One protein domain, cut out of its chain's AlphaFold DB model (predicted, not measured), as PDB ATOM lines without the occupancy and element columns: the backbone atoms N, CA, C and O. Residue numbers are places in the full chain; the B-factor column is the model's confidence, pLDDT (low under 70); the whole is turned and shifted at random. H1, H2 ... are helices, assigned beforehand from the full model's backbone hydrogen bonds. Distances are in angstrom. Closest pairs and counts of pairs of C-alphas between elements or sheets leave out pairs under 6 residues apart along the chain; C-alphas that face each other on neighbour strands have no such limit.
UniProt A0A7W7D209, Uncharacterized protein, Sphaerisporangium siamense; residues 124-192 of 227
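This is residues 124 to 192 of the 227 residues of an uncharacterized protein of Sphaerisporangium siamense (UniProt A0A7W7D209). Picture a helical hairpin, H1 with the shorter H2 folded back beside it, and a third helix, H3, set crosswise at the beginning of H1. From the end of H2 a long stretch with no named element, residues 150 to 173, swings in a wide arc to the start of H3, and residues 166 to 174 stick out from the body. The printed part has 69 residues with three named helices, in the order H1, H2, H3, and no named strand; the class is all helix, with 35 residues in the named helices. The whole is only just compact, close to loose, with a radius of gyration of the C-alphas of 12.9 A, and its elongated outline spans 39 by 21 by 21 A.

Start at H1, residues 125 to 137, and go over the tight link of 5 residues into H2, residues 143 to 149. The two touch and form a helical hairpin, running opposite ways at a shallow tilt of 26 degrees. Look for their closest C-alphas at Leu 135 and Ala 143, 5.3 A apart. Next go along the long link of 24 residues to H3, residues 174 to 188. H3 touches H1, which touches it with residues 125 to 129 alone, and the two stand about perpendicular, at 76 degrees. Their closest C-alphas are those of Ala 126 and Asp 178, 5.1 A apart. H2 and H3 are apart. In the backbones of H1, H2 and H3, each O i to N i+4 pair is within hydrogen-bond range.

Find C-alpha 125 at (-41.420, -12.894, 44.502); from there H1 runs 18.4 A to C-alpha 137 at (-23.722, -16.983, 41.820). H2 begins at Ala 143 and ends at Ser 149, 10.0 A from first to last C-alpha. H3, the longest helix with 15 residues, runs 21.0 A from Glu 174 to C-alpha 188 at (-42.609, -23.466, 36.761).

The two C-alphas farthest apart are those of Asp 156 and Ala 170, 39.8 A, and you meet both in the long link from H2 to H3. The C-alphas of that link, residues 150 to 173, lie 10 to 24 A from the mean of the C-alphas. Without residues 166 to 174, which stand free, the body of 60 residues spans 31 by 21 by 18 A. The printed part has no cut from residue 124 to residue 192. In the B-factor column the mean pLDDT of the printed part is 78.2, and the model's confidence is low, under 70, at residues 166 to 175 and 189 to 192.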
ATOM      1  N   SER A 124     -41.465  -8.545  46.731       86.06
ATOM      2  CA  SER A 124     -42.038  -9.264  45.593       86.06
ATOM      3  C   SER A 124     -41.298 -10.588  45.376       86.06
ATOM      4  O   SER A 124     -40.086 -10.696  45.607       86.06
ATOM      5  N   VAL A 125     -42.018 -11.606  44.894       85.06
ATOM      6  CA  VAL A 125     -41.420 -12.894  44.502       85.06
ATOM      7  C   VAL A 125     -40.259 -12.660  43.532       85.06
ATOM      8  O   VAL A 125     -39.177 -13.208  43.731       85.06
ATOM      9  N   ALA A 126     -40.428 -11.756  42.565       84.69
ATOM     10  CA  ALA A 126     -39.389 -11.388  41.610       84.69
ATOM     11  C   ALA A 126     -38.103 -10.864  42.269       84.69
ATOM     12  O   ALA A 126     -37.005 -11.308  41.929       84.69
ATOM     13  N   THR A 127     -38.222  -9.969  43.253       85.38
ATOM     14  CA  THR A 127     -37.066  -9.446  44.001       85.38
ATOM     15  C   THR A 127     -36.348 -10.556  44.768       85.38
ATOM     16  O   THR A 127     -35.115 -10.613  44.800       85.38
ATOM     17  N   ARG A 128     -37.107 -11.476  45.368       85.44
ATOM     18  CA  ARG A 128     -36.556 -12.608  46.122       85.44
ATOM     19  C   ARG A 128     -35.849 -13.609  45.212       85.44
ATOM     20  O   ARG A 128     -34.746 -14.034  45.540       85.44
ATOM     21  N   VAL A 129     -36.419 -13.921  44.051       87.31
ATOM     22  CA  VAL A 129     -35.798 -14.789  43.036       87.31
ATOM     23  C   VAL A 129     -34.504 -14.173  42.505       87.31
ATOM     24  O   VAL A 129     -33.478 -14.852  42.459       87.31
ATOM     25  N   ARG A 130     -34.502 -12.872  42.185       86.62
ATOM     26  CA  ARG A 130     -33.286 -12.150  41.765       86.62
ATOM     27  C   ARG A 130     -32.203 -12.183  42.844       86.62
ATOM     28  O   ARG A 130     -31.034 -12.425  42.542       86.62
ATOM     29  N   THR A 131     -32.595 -12.001  44.104       85.31
ATOM     30  CA  THR A 131     -31.682 -12.085  45.252       85.31
ATOM     31  C   THR A 131     -31.114 -13.496  45.407       85.31
ATOM     32  O   THR A 131     -29.908 -13.645  45.584       85.31
ATOM     33  N   LEU A 132     -31.943 -14.540  45.284       86.62
ATOM     34  CA  LEU A 132     -31.488 -15.930  45.339       86.62
ATOM     35  C   LEU A 132     -30.476 -16.226  44.230       86.62
ATOM     36  O   LEU A 132     -29.417 -16.778  44.513       86.62
ATOM     37  N   ALA A 133     -30.766 -15.819  42.993       87.81
ATOM     38  CA  ALA A 133     -29.850 -15.994  41.871       87.81
ATOM     39  C   ALA A 133     -28.493 -15.328  42.145       87.81
ATOM     40  O   ALA A 133     -27.450 -15.943  41.933       87.81
ATOM     41  N   HIS A 134     -28.496 -14.103  42.680       86.50
ATOM     42  CA  HIS A 134     -27.264 -13.415  43.056       86.50
ATOM     43  C   HIS A 134     -26.478 -14.168  44.140       86.50
ATOM     44  O   HIS A 134     -25.278 -14.369  43.981       86.50
ATOM     45  N   LEU A 135     -27.146 -14.620  45.209       85.75
ATOM     46  CA  LEU A 135     -26.513 -15.375  46.299       85.75
ATOM     47  C   LEU A 135     -25.937 -16.716  45.823       85.75
ATOM     48  O   LEU A 135     -24.856 -17.107  46.253       85.75
ATOM     49  N   LEU A 136     -26.623 -17.412  44.913       87.44
ATOM     50  CA  LEU A 136     -26.116 -18.653  44.324       87.44
ATOM     51  C   LEU A 136     -24.868 -18.405  43.472       87.44
ATOM     52  O   LEU A 136     -23.895 -19.146  43.586       87.44
ATOM     53  N   LEU A 137     -24.866 -17.342  42.663       86.56
ATOM     54  CA  LEU A 137     -23.722 -16.983  41.820       86.56
ATOM     55  C   LEU A 137     -22.492 -16.556  42.632       86.56
ATOM     56  O   LEU A 137     -21.369 -16.740  42.170       86.56
ATOM     57  N   THR A 138     -22.687 -16.001  43.828       86.31
ATOM     58  CA  THR A 138     -21.592 -15.600  44.723       86.31
ATOM     59  C   THR A 138     -21.177 -16.692  45.712       86.31
ATOM     60  O   THR A 138     -20.252 -16.473  46.492       86.31
ATOM     61  N   GLY A 139     -21.816 -17.871  45.679       82.50
ATOM     62  CA  GLY A 139     -21.520 -18.975  46.601       82.50
ATOM     63  C   GLY A 139     -21.908 -18.672  48.050       82.50
ATOM     64  O   GLY A 139     -21.274 -19.147  48.990       82.50
ATOM     65  N   ASP A 140     -22.921 -17.833  48.246       81.94
ATOM     66  CA  ASP A 140     -23.300 -17.340  49.557       81.94
ATOM     67  C   ASP A 140     -24.131 -18.372  50.339       81.94
ATOM     68  O   ASP A 140     -25.207 -18.793  49.910       81.94
ATOM     69  N   ALA A 141     -23.675 -18.727  51.545       79.19
ATOM     70  CA  ALA A 141     -24.350 -19.673  52.438       79.19
ATOM     71  C   ALA A 141     -25.810 -19.297  52.790       79.19
ATOM     72  O   ALA A 141     -26.603 -20.175  53.140       79.19
ATOM     73  N   ILE A 142     -26.207 -18.022  52.669       79.56
ATOM     74  CA  ILE A 142     -27.601 -17.587  52.884       79.56
ATOM     75  C   ILE A 142     -28.540 -18.089  51.791       79.56
ATOM     76  O   ILE A 142     -29.740 -18.222  52.051       79.56
ATOM     77  N   ALA A 143     -28.026 -18.426  50.603       85.12
ATOM     78  CA  ALA A 143     -28.839 -18.938  49.504       85.12
ATOM     79  C   ALA A 143     -29.749 -20.092  49.956       85.12
ATOM     80  O   ALA A 143     -30.910 -20.138  49.566       85.12
ATOM     81  N   ALA A 144     -29.275 -20.959  50.861       82.62
ATOM     82  CA  ALA A 144     -30.060 -22.066  51.404       82.62
ATOM     83  C   ALA A 144     -31.297 -21.616  52.192       82.62
ATOM     84  O   ALA A 144     -32.355 -22.233  52.084       82.62
ATOM     85  N   SER A 145     -31.192 -20.542  52.977       77.56
ATOM     86  CA  SER A 145     -32.327 -20.000  53.733       77.56
ATOM     87  C   SER A 145     -33.352 -19.342  52.806       77.56
ATOM     88  O   SER A 145     -34.549 -19.612  52.923       77.56
ATOM     89  N   LEU A 146     -32.892 -18.556  51.825       82.44
ATOM     90  CA  LEU A 146     -33.781 -17.920  50.851       82.44
ATOM     91  C   LEU A 146     -34.449 -18.937  49.916       82.44
ATOM     92  O   LEU A 146     -35.625 -18.799  49.599       82.44
ATOM     93  N   ALA A 147     -33.735 -19.984  49.509       85.44
ATOM     94  CA  ALA A 147     -34.306 -21.056  48.708       85.44
ATOM     95  C   ALA A 147     -35.413 -21.795  49.462       85.44
ATOM     96  O   ALA A 147     -36.507 -21.940  48.926       85.44
ATOM     97  N   ARG A 148     -35.192 -22.152  50.737       81.44
ATOM     98  CA  ARG A 148     -36.243 -22.755  51.574       81.44
ATOM     99  C   ARG A 148     -37.480 -21.868  51.683       81.44
ATOM    100  O   ARG A 148     -38.585 -22.376  51.530       81.44
ATOM    101  N   SER A 149     -37.313 -20.559  51.894       79.06
ATOM    102  CA  SER A 149     -38.463 -19.643  51.976       79.06
ATOM    103  C   SER A 149     -39.183 -19.459  50.634       79.06
ATOM    104  O   SER A 149     -40.334 -19.032  50.611       79.06
ATOM    105  N   LEU A 150     -38.521 -19.756  49.514       82.62
ATOM    106  CA  LEU A 150     -39.105 -19.783  48.171       82.62
ATOM    107  C   LEU A 150     -39.644 -21.172  47.778       82.62
ATOM    108  O   LEU A 150     -40.142 -21.330  46.669       82.62
ATOM    109  N   GLY A 151     -39.534 -22.183  48.648       82.50
ATOM    110  CA  GLY A 151     -39.896 -23.566  48.318       82.50
ATOM    111  C   GLY A 151     -38.961 -24.227  47.295       82.50
ATOM    112  O   GLY A 151     -39.337 -25.209  46.661       82.50
ATOM    113  N   VAL A 152     -37.748 -23.698  47.123       84.62
ATOM    114  CA  VAL A 152     -36.739 -24.178  46.172       84.62
ATOM    115  C   VAL A 152     -35.769 -25.126  46.875       84.62
ATOM    116  O   VAL A 152     -35.171 -24.788  47.899       84.62
ATOM    117  N   ALA A 153     -35.577 -26.312  46.301       84.25
ATOM    118  CA  ALA A 153     -34.514 -27.222  46.705       84.25
ATOM    119  C   ALA A 153     -33.188 -26.794  46.061       84.25
ATOM    120  O   ALA A 153     -33.127 -26.576  44.851       84.25
ATOM    121  N   LEU A 154     -32.126 -26.680  46.860       84.94
ATOM    122  CA  LEU A 154     -30.789 -26.429  46.327       84.94
ATOM    123  C   LEU A 154     -30.142 -27.725  45.813       84.94
ATOM    124  O   LEU A 154     -30.338 -28.798  46.383       84.94
ATOM    125  N   HIS A 155     -29.331 -27.595  44.767       82.88
ATOM    126  CA  HIS A 155     -28.534 -28.654  44.150       82.88
ATOM    127  C   HIS A 155     -27.049 -28.271  44.078       82.88
ATOM    128  O   HIS A 155     -26.709 -27.089  44.111       82.88
ATOM    129  N   ASP A 156     -26.180 -29.273  43.917       81.06
ATOM    130  CA  ASP A 156     -24.726 -29.076  43.785       81.06
ATOM    131  C   ASP A 156     -24.341 -28.369  42.472       81.06
ATOM    132  O   ASP A 156     -23.298 -27.721  42.377       81.06
ATOM    133  N   HIS A 157     -25.191 -28.481  41.446       79.06
ATOM    134  CA  HIS A 157     -24.960 -27.923  40.118       79.06
ATOM    135  C   HIS A 157     -26.230 -27.278  39.557       79.06
ATOM    136  O   HIS A 157     -27.317 -27.848  39.650       79.06
ATOM    137  N   TYR A 158     -26.071 -26.119  38.909       75.25
ATOM    138  CA  TYR A 158     -27.153 -25.388  38.247       75.25
ATOM    139  C   TYR A 158     -26.840 -25.187  36.766       75.25
ATOM    140  O   TYR A 158     -25.723 -24.823  36.400       75.25
ATOM    141  N   LEU A 159     -27.849 -25.371  35.916       77.56
ATOM    142  CA  LEU A 159     -27.825 -24.906  34.532       77.56
ATOM    143  C   LEU A 159     -28.443 -23.507  34.482       77.56
ATOM    144  O   LEU A 159     -29.621 -23.341  34.795       77.56
ATOM    145  N   VAL A 160     -27.664 -22.507  34.068       76.06
ATOM    146  CA  VAL A 160     -28.165 -21.140  33.878       76.06
ATOM    147  C   VAL A 160     -28.651 -20.981  32.441       76.06
ATOM    148  O   VAL A 160     -27.872 -21.115  31.498       76.06
ATOM    149  N   VAL A 161     -29.937 -20.673  32.275       76.69
ATOM    150  CA  VAL A 161     -30.542 -20.367  30.974       76.69
ATOM    151  C   VAL A 161     -30.882 -18.883  30.934       76.69
ATOM    152  O   VAL A 161     -31.651 -18.395  31.759       76.69
ATOM    153  N   ILE A 162     -30.316 -18.161  29.966       76.88
ATOM    154  CA  ILE A 162     -30.631 -16.748  29.732       76.88
ATOM    155  C   ILE A 162     -31.669 -16.677  28.619       76.88
ATOM    156  O   ILE A 162     -31.373 -16.985  27.465       76.88
ATOM    157  N   ILE A 163     -32.877 -16.242  28.965       73.44
ATOM    158  CA  ILE A 163     -33.948 -15.996  28.001       73.44
ATOM    159  C   ILE A 163     -34.007 -14.493  27.754       73.44
ATOM    160  O   ILE A 163     -34.192 -13.707  28.680       73.44
ATOM    161  N   ARG A 164     -33.831 -14.088  26.496       76.06
ATOM    162  CA  ARG A 164     -34.010 -12.697  26.076       76.06
ATOM    163  C   ARG A 164     -35.414 -12.547  25.518       76.06
ATOM    164  O   ARG A 164     -35.726 -13.123  24.480       76.06
ATOM    165  N   VAL A 165     -36.248 -11.790  26.217       71.06
ATOM    166  CA  VAL A 165     -37.581 -11.431  25.737       71.06
ATOM    167  C   VAL A 165     -37.455 -10.117  24.978       71.06
ATOM    168  O   VAL A 165     -37.025  -9.110  25.536       71.06
ATOM    169  N   HIS A 166     -37.785 -10.136  23.690       69.44
ATOM    170  CA  HIS A 166     -37.871  -8.915  22.901       69.44
ATOM    171  C   HIS A 166     -39.208  -8.233  23.205       69.44
ATOM    172  O   HIS A 166     -40.261  -8.769  22.872       69.44
ATOM    173  N   GLY A 167     -39.151  -7.075  23.859       65.94
ATOM    174  CA  GLY A 167     -40.294  -6.192  24.095       65.94
ATOM    175  C   GLY A 167     -39.980  -4.777  23.618       65.94
ATOM    176  O   GLY A 167     -38.807  -4.414  23.502       65.94
ATOM    177  N   ASP A 168     -41.012  -3.988  23.325       63.03
ATOM    178  CA  ASP A 168     -40.840  -2.566  23.031       63.03
ATOM    179  C   ASP A 168     -40.430  -1.842  24.332       63.03
ATOM    180  O   ASP A 168     -41.200  -1.869  25.302       63.03
ATOM    181  N   PRO A 169     -39.238  -1.213  24.396       60.50
ATOM    182  CA  PRO A 169     -38.762  -0.527  25.595       60.50
ATOM    183  C   PRO A 169     -39.705   0.585  26.073       60.50
ATOM    184  O   PRO A 169     -39.667   0.927  27.250       60.50
ATOM    185  N   ALA A 170     -40.582   1.111  25.210       62.00
ATOM    186  CA  ALA A 170     -41.599   2.089  25.597       62.00
ATOM    187  C   ALA A 170     -42.774   1.486  26.397       62.00
ATOM    188  O   ALA A 170     -43.523   2.222  27.035       62.00
ATOM    189  N   THR A 171     -42.942   0.158  26.379       62.06
ATOM    190  CA  THR A 171     -44.070  -0.554  27.018       62.06
ATOM    191  C   THR A 171     -43.652  -1.480  28.163       62.06
ATOM    192  O   THR A 171     -44.484  -1.847  28.992       62.06
ATOM    193  N   CYS A 172     -42.366  -1.834  28.253       61.41
ATOM    194  CA  CYS A 172     -41.825  -2.640  29.346       61.41
ATOM    195  C   CYS A 172     -41.542  -1.771  30.579       61.41
ATOM    196  O   CYS A 172     -40.453  -1.220  30.734       61.41
ATOM    197  N   SER A 173     -42.520  -1.675  31.478       68.75
ATOM    198  CA  SER A 173     -42.285  -1.150  32.827       68.75
ATOM    199  C   SER A 173     -41.526  -2.174  33.689       68.75
ATOM    200  O   SER A 173     -41.597  -3.378  33.431       68.75
ATOM    201  N   GLU A 174     -40.833  -1.729  34.746       66.25
ATOM    202  CA  GLU A 174     -40.241  -2.646  35.740       66.25
ATOM    203  C   GLU A 174     -41.294  -3.584  36.352       66.25
ATOM    204  O   GLU A 174     -41.016  -4.762  36.568       66.25
ATOM    205  N   THR A 175     -42.526  -3.099  36.536       68.25
ATOM    206  CA  THR A 175     -43.670  -3.892  37.009       68.25
ATOM    207  C   THR A 175     -43.973  -5.064  36.071       68.25
ATOM    208  O   THR A 175     -44.139  -6.190  36.527       68.25
ATOM    209  N   THR A 176     -43.935  -4.840  34.752       77.88
ATOM    210  CA  THR A 176     -44.146  -5.888  33.738       77.88
ATOM    211  C   THR A 176     -43.086  -6.992  33.824       77.88
ATOM    212  O   THR A 176     -43.379  -8.166  33.595       77.88
ATOM    213  N   HIS A 177     -41.844  -6.632  34.159       78.12
ATOM    214  CA  HIS A 177     -40.754  -7.594  34.307       78.12
ATOM    215  C   HIS A 177     -40.881  -8.407  35.602       78.12
ATOM    216  O   HIS A 177     -40.662  -9.619  35.588       78.12
ATOM    217  N   ASP A 178     -41.277  -7.766  36.700       82.88
ATOM    218  CA  ASP A 178     -41.513  -8.444  37.974       82.88
ATOM    219  C   ASP A 178     -42.678  -9.426  37.898       82.88
ATOM    220  O   ASP A 178     -42.549 -10.556  38.373       82.88
ATOM    221  N   ASP A 179     -43.765  -9.042  37.234       83.81
ATOM    222  CA  ASP A 179     -44.912  -9.918  37.007       83.81
ATOM    223  C   ASP A 179     -44.528 -11.132  36.155       83.81
ATOM    224  O   ASP A 179     -44.921 -12.258  36.465       83.81
ATOM    225  N   LEU A 180     -43.694 -10.937  35.127       83.25
ATOM    226  CA  LEU A 180     -43.173 -12.035  34.314       83.25
ATOM    227  C   LEU A 180     -42.315 -12.996  35.144       83.25
ATOM    228  O   LEU A 180     -42.519 -14.208  35.076       83.25
ATOM    229  N   ILE A 181     -41.364 -12.479  35.932       83.12
ATOM    230  CA  ILE A 181     -40.513 -13.316  36.793       83.12
ATOM    231  C   ILE A 181     -41.382 -14.073  37.799       83.12
ATOM    232  O   ILE A 181     -41.180 -15.269  37.996       83.12
ATOM    233  N   ALA A 182     -42.351 -13.399  38.422       83.94
ATOM    234  CA  ALA A 182     -43.249 -14.009  39.390       83.94
ATOM    235  C   ALA A 182     -44.130 -15.092  38.753       83.94
ATOM    236  O   ALA A 182     -44.237 -16.172  39.324       83.94
ATOM    237  N   SER A 183     -44.709 -14.851  37.572       84.12
ATOM    238  CA  SER A 183     -45.501 -15.851  36.841       84.12
ATOM    239  C   SER A 183     -44.651 -17.061  36.471       84.12
ATOM    240  O   SER A 183     -44.986 -18.173  36.866       84.12
ATOM    241  N   VAL A 184     -43.497 -16.864  35.826       82.69
ATOM    242  CA  VAL A 184     -42.606 -17.976  35.448       82.69
ATOM    243  C   VAL A 184     -42.145 -18.756  36.681       82.69
ATOM    244  O   VAL A 184     -42.091 -19.986  36.654       82.69
ATOM    245  N   PHE A 185     -41.833 -18.066  37.780       83.38
ATOM    246  CA  PHE A 185     -41.463 -18.715  39.032       83.38
ATOM    247  C   PHE A 185     -42.632 -19.491  39.651       83.38
ATOM    248  O   PHE A 185     -42.449 -20.618  40.081       83.38
ATOM    249  N   ASN A 186     -43.842 -18.944  39.681       82.62
ATOM    250  CA  ASN A 186     -44.985 -19.629  40.286       82.62
ATOM    251  C   ASN A 186     -45.457 -20.825  39.442       82.62
ATOM    252  O   ASN A 186     -45.769 -21.879  39.993       82.62
ATOM    253  N   ASP A 187     -45.462 -20.685  38.116       81.00
ATOM    254  CA  ASP A 187     -45.962 -21.706  37.189       81.00
ATOM    255  C   ASP A 187     -44.965 -22.851  36.987       81.00
ATOM    256  O   ASP A 187     -45.336 -23.985  36.660       81.00
ATOM    257  N   HIS A 188     -43.675 -22.552  37.136       73.62
ATOM    258  CA  HIS A 188     -42.609 -23.466  36.761       73.62
ATOM    259  C   HIS A 188     -41.503 -23.581  37.798       73.62
ATOM    260  O   HIS A 188     -40.498 -24.163  37.431       73.62
ATOM    261  N   LEU A 189     -41.627 -23.013  39.009       66.25
ATOM    262  CA  LEU A 189     -40.627 -22.978  40.104       66.25
ATOM    263  C   LEU A 189     -39.173 -22.898  39.606       66.25
ATOM    264  O   LEU A 189     -38.280 -23.519  40.178       66.25
ATOM    265  N   VAL A 190     -38.934 -22.179  38.499       59.00
ATOM    266  CA  VAL A 190     -37.620 -22.116  37.863       59.00
ATOM    267  C   VAL A 190     -36.722 -21.246  38.738       59.00
ATOM    268  O   VAL A 190     -37.072 -20.091  38.976       59.00
ATOM    269  N   PRO A 191     -35.556 -21.754  39.176       50.44
ATOM    270  CA  PRO A 191     -34.937 -23.011  38.739       50.44
ATOM    271  C   PRO A 191     -35.460 -24.240  39.518       50.44
ATOM    272  O   PRO A 191     -35.158 -24.405  40.697       50.44
ATOM    273  N   LEU A 192     -36.231 -25.098  38.830       58.03
ATOM    274  CA  LEU A 192     -36.883 -26.318  39.339       58.03
ATOM    275  C   LEU A 192     -35.861 -27.458  39.501       58.03
ATOM    276  O   LEU A 192     -34.794 -27.422  38.879       58.03
TER     277      LEU A 192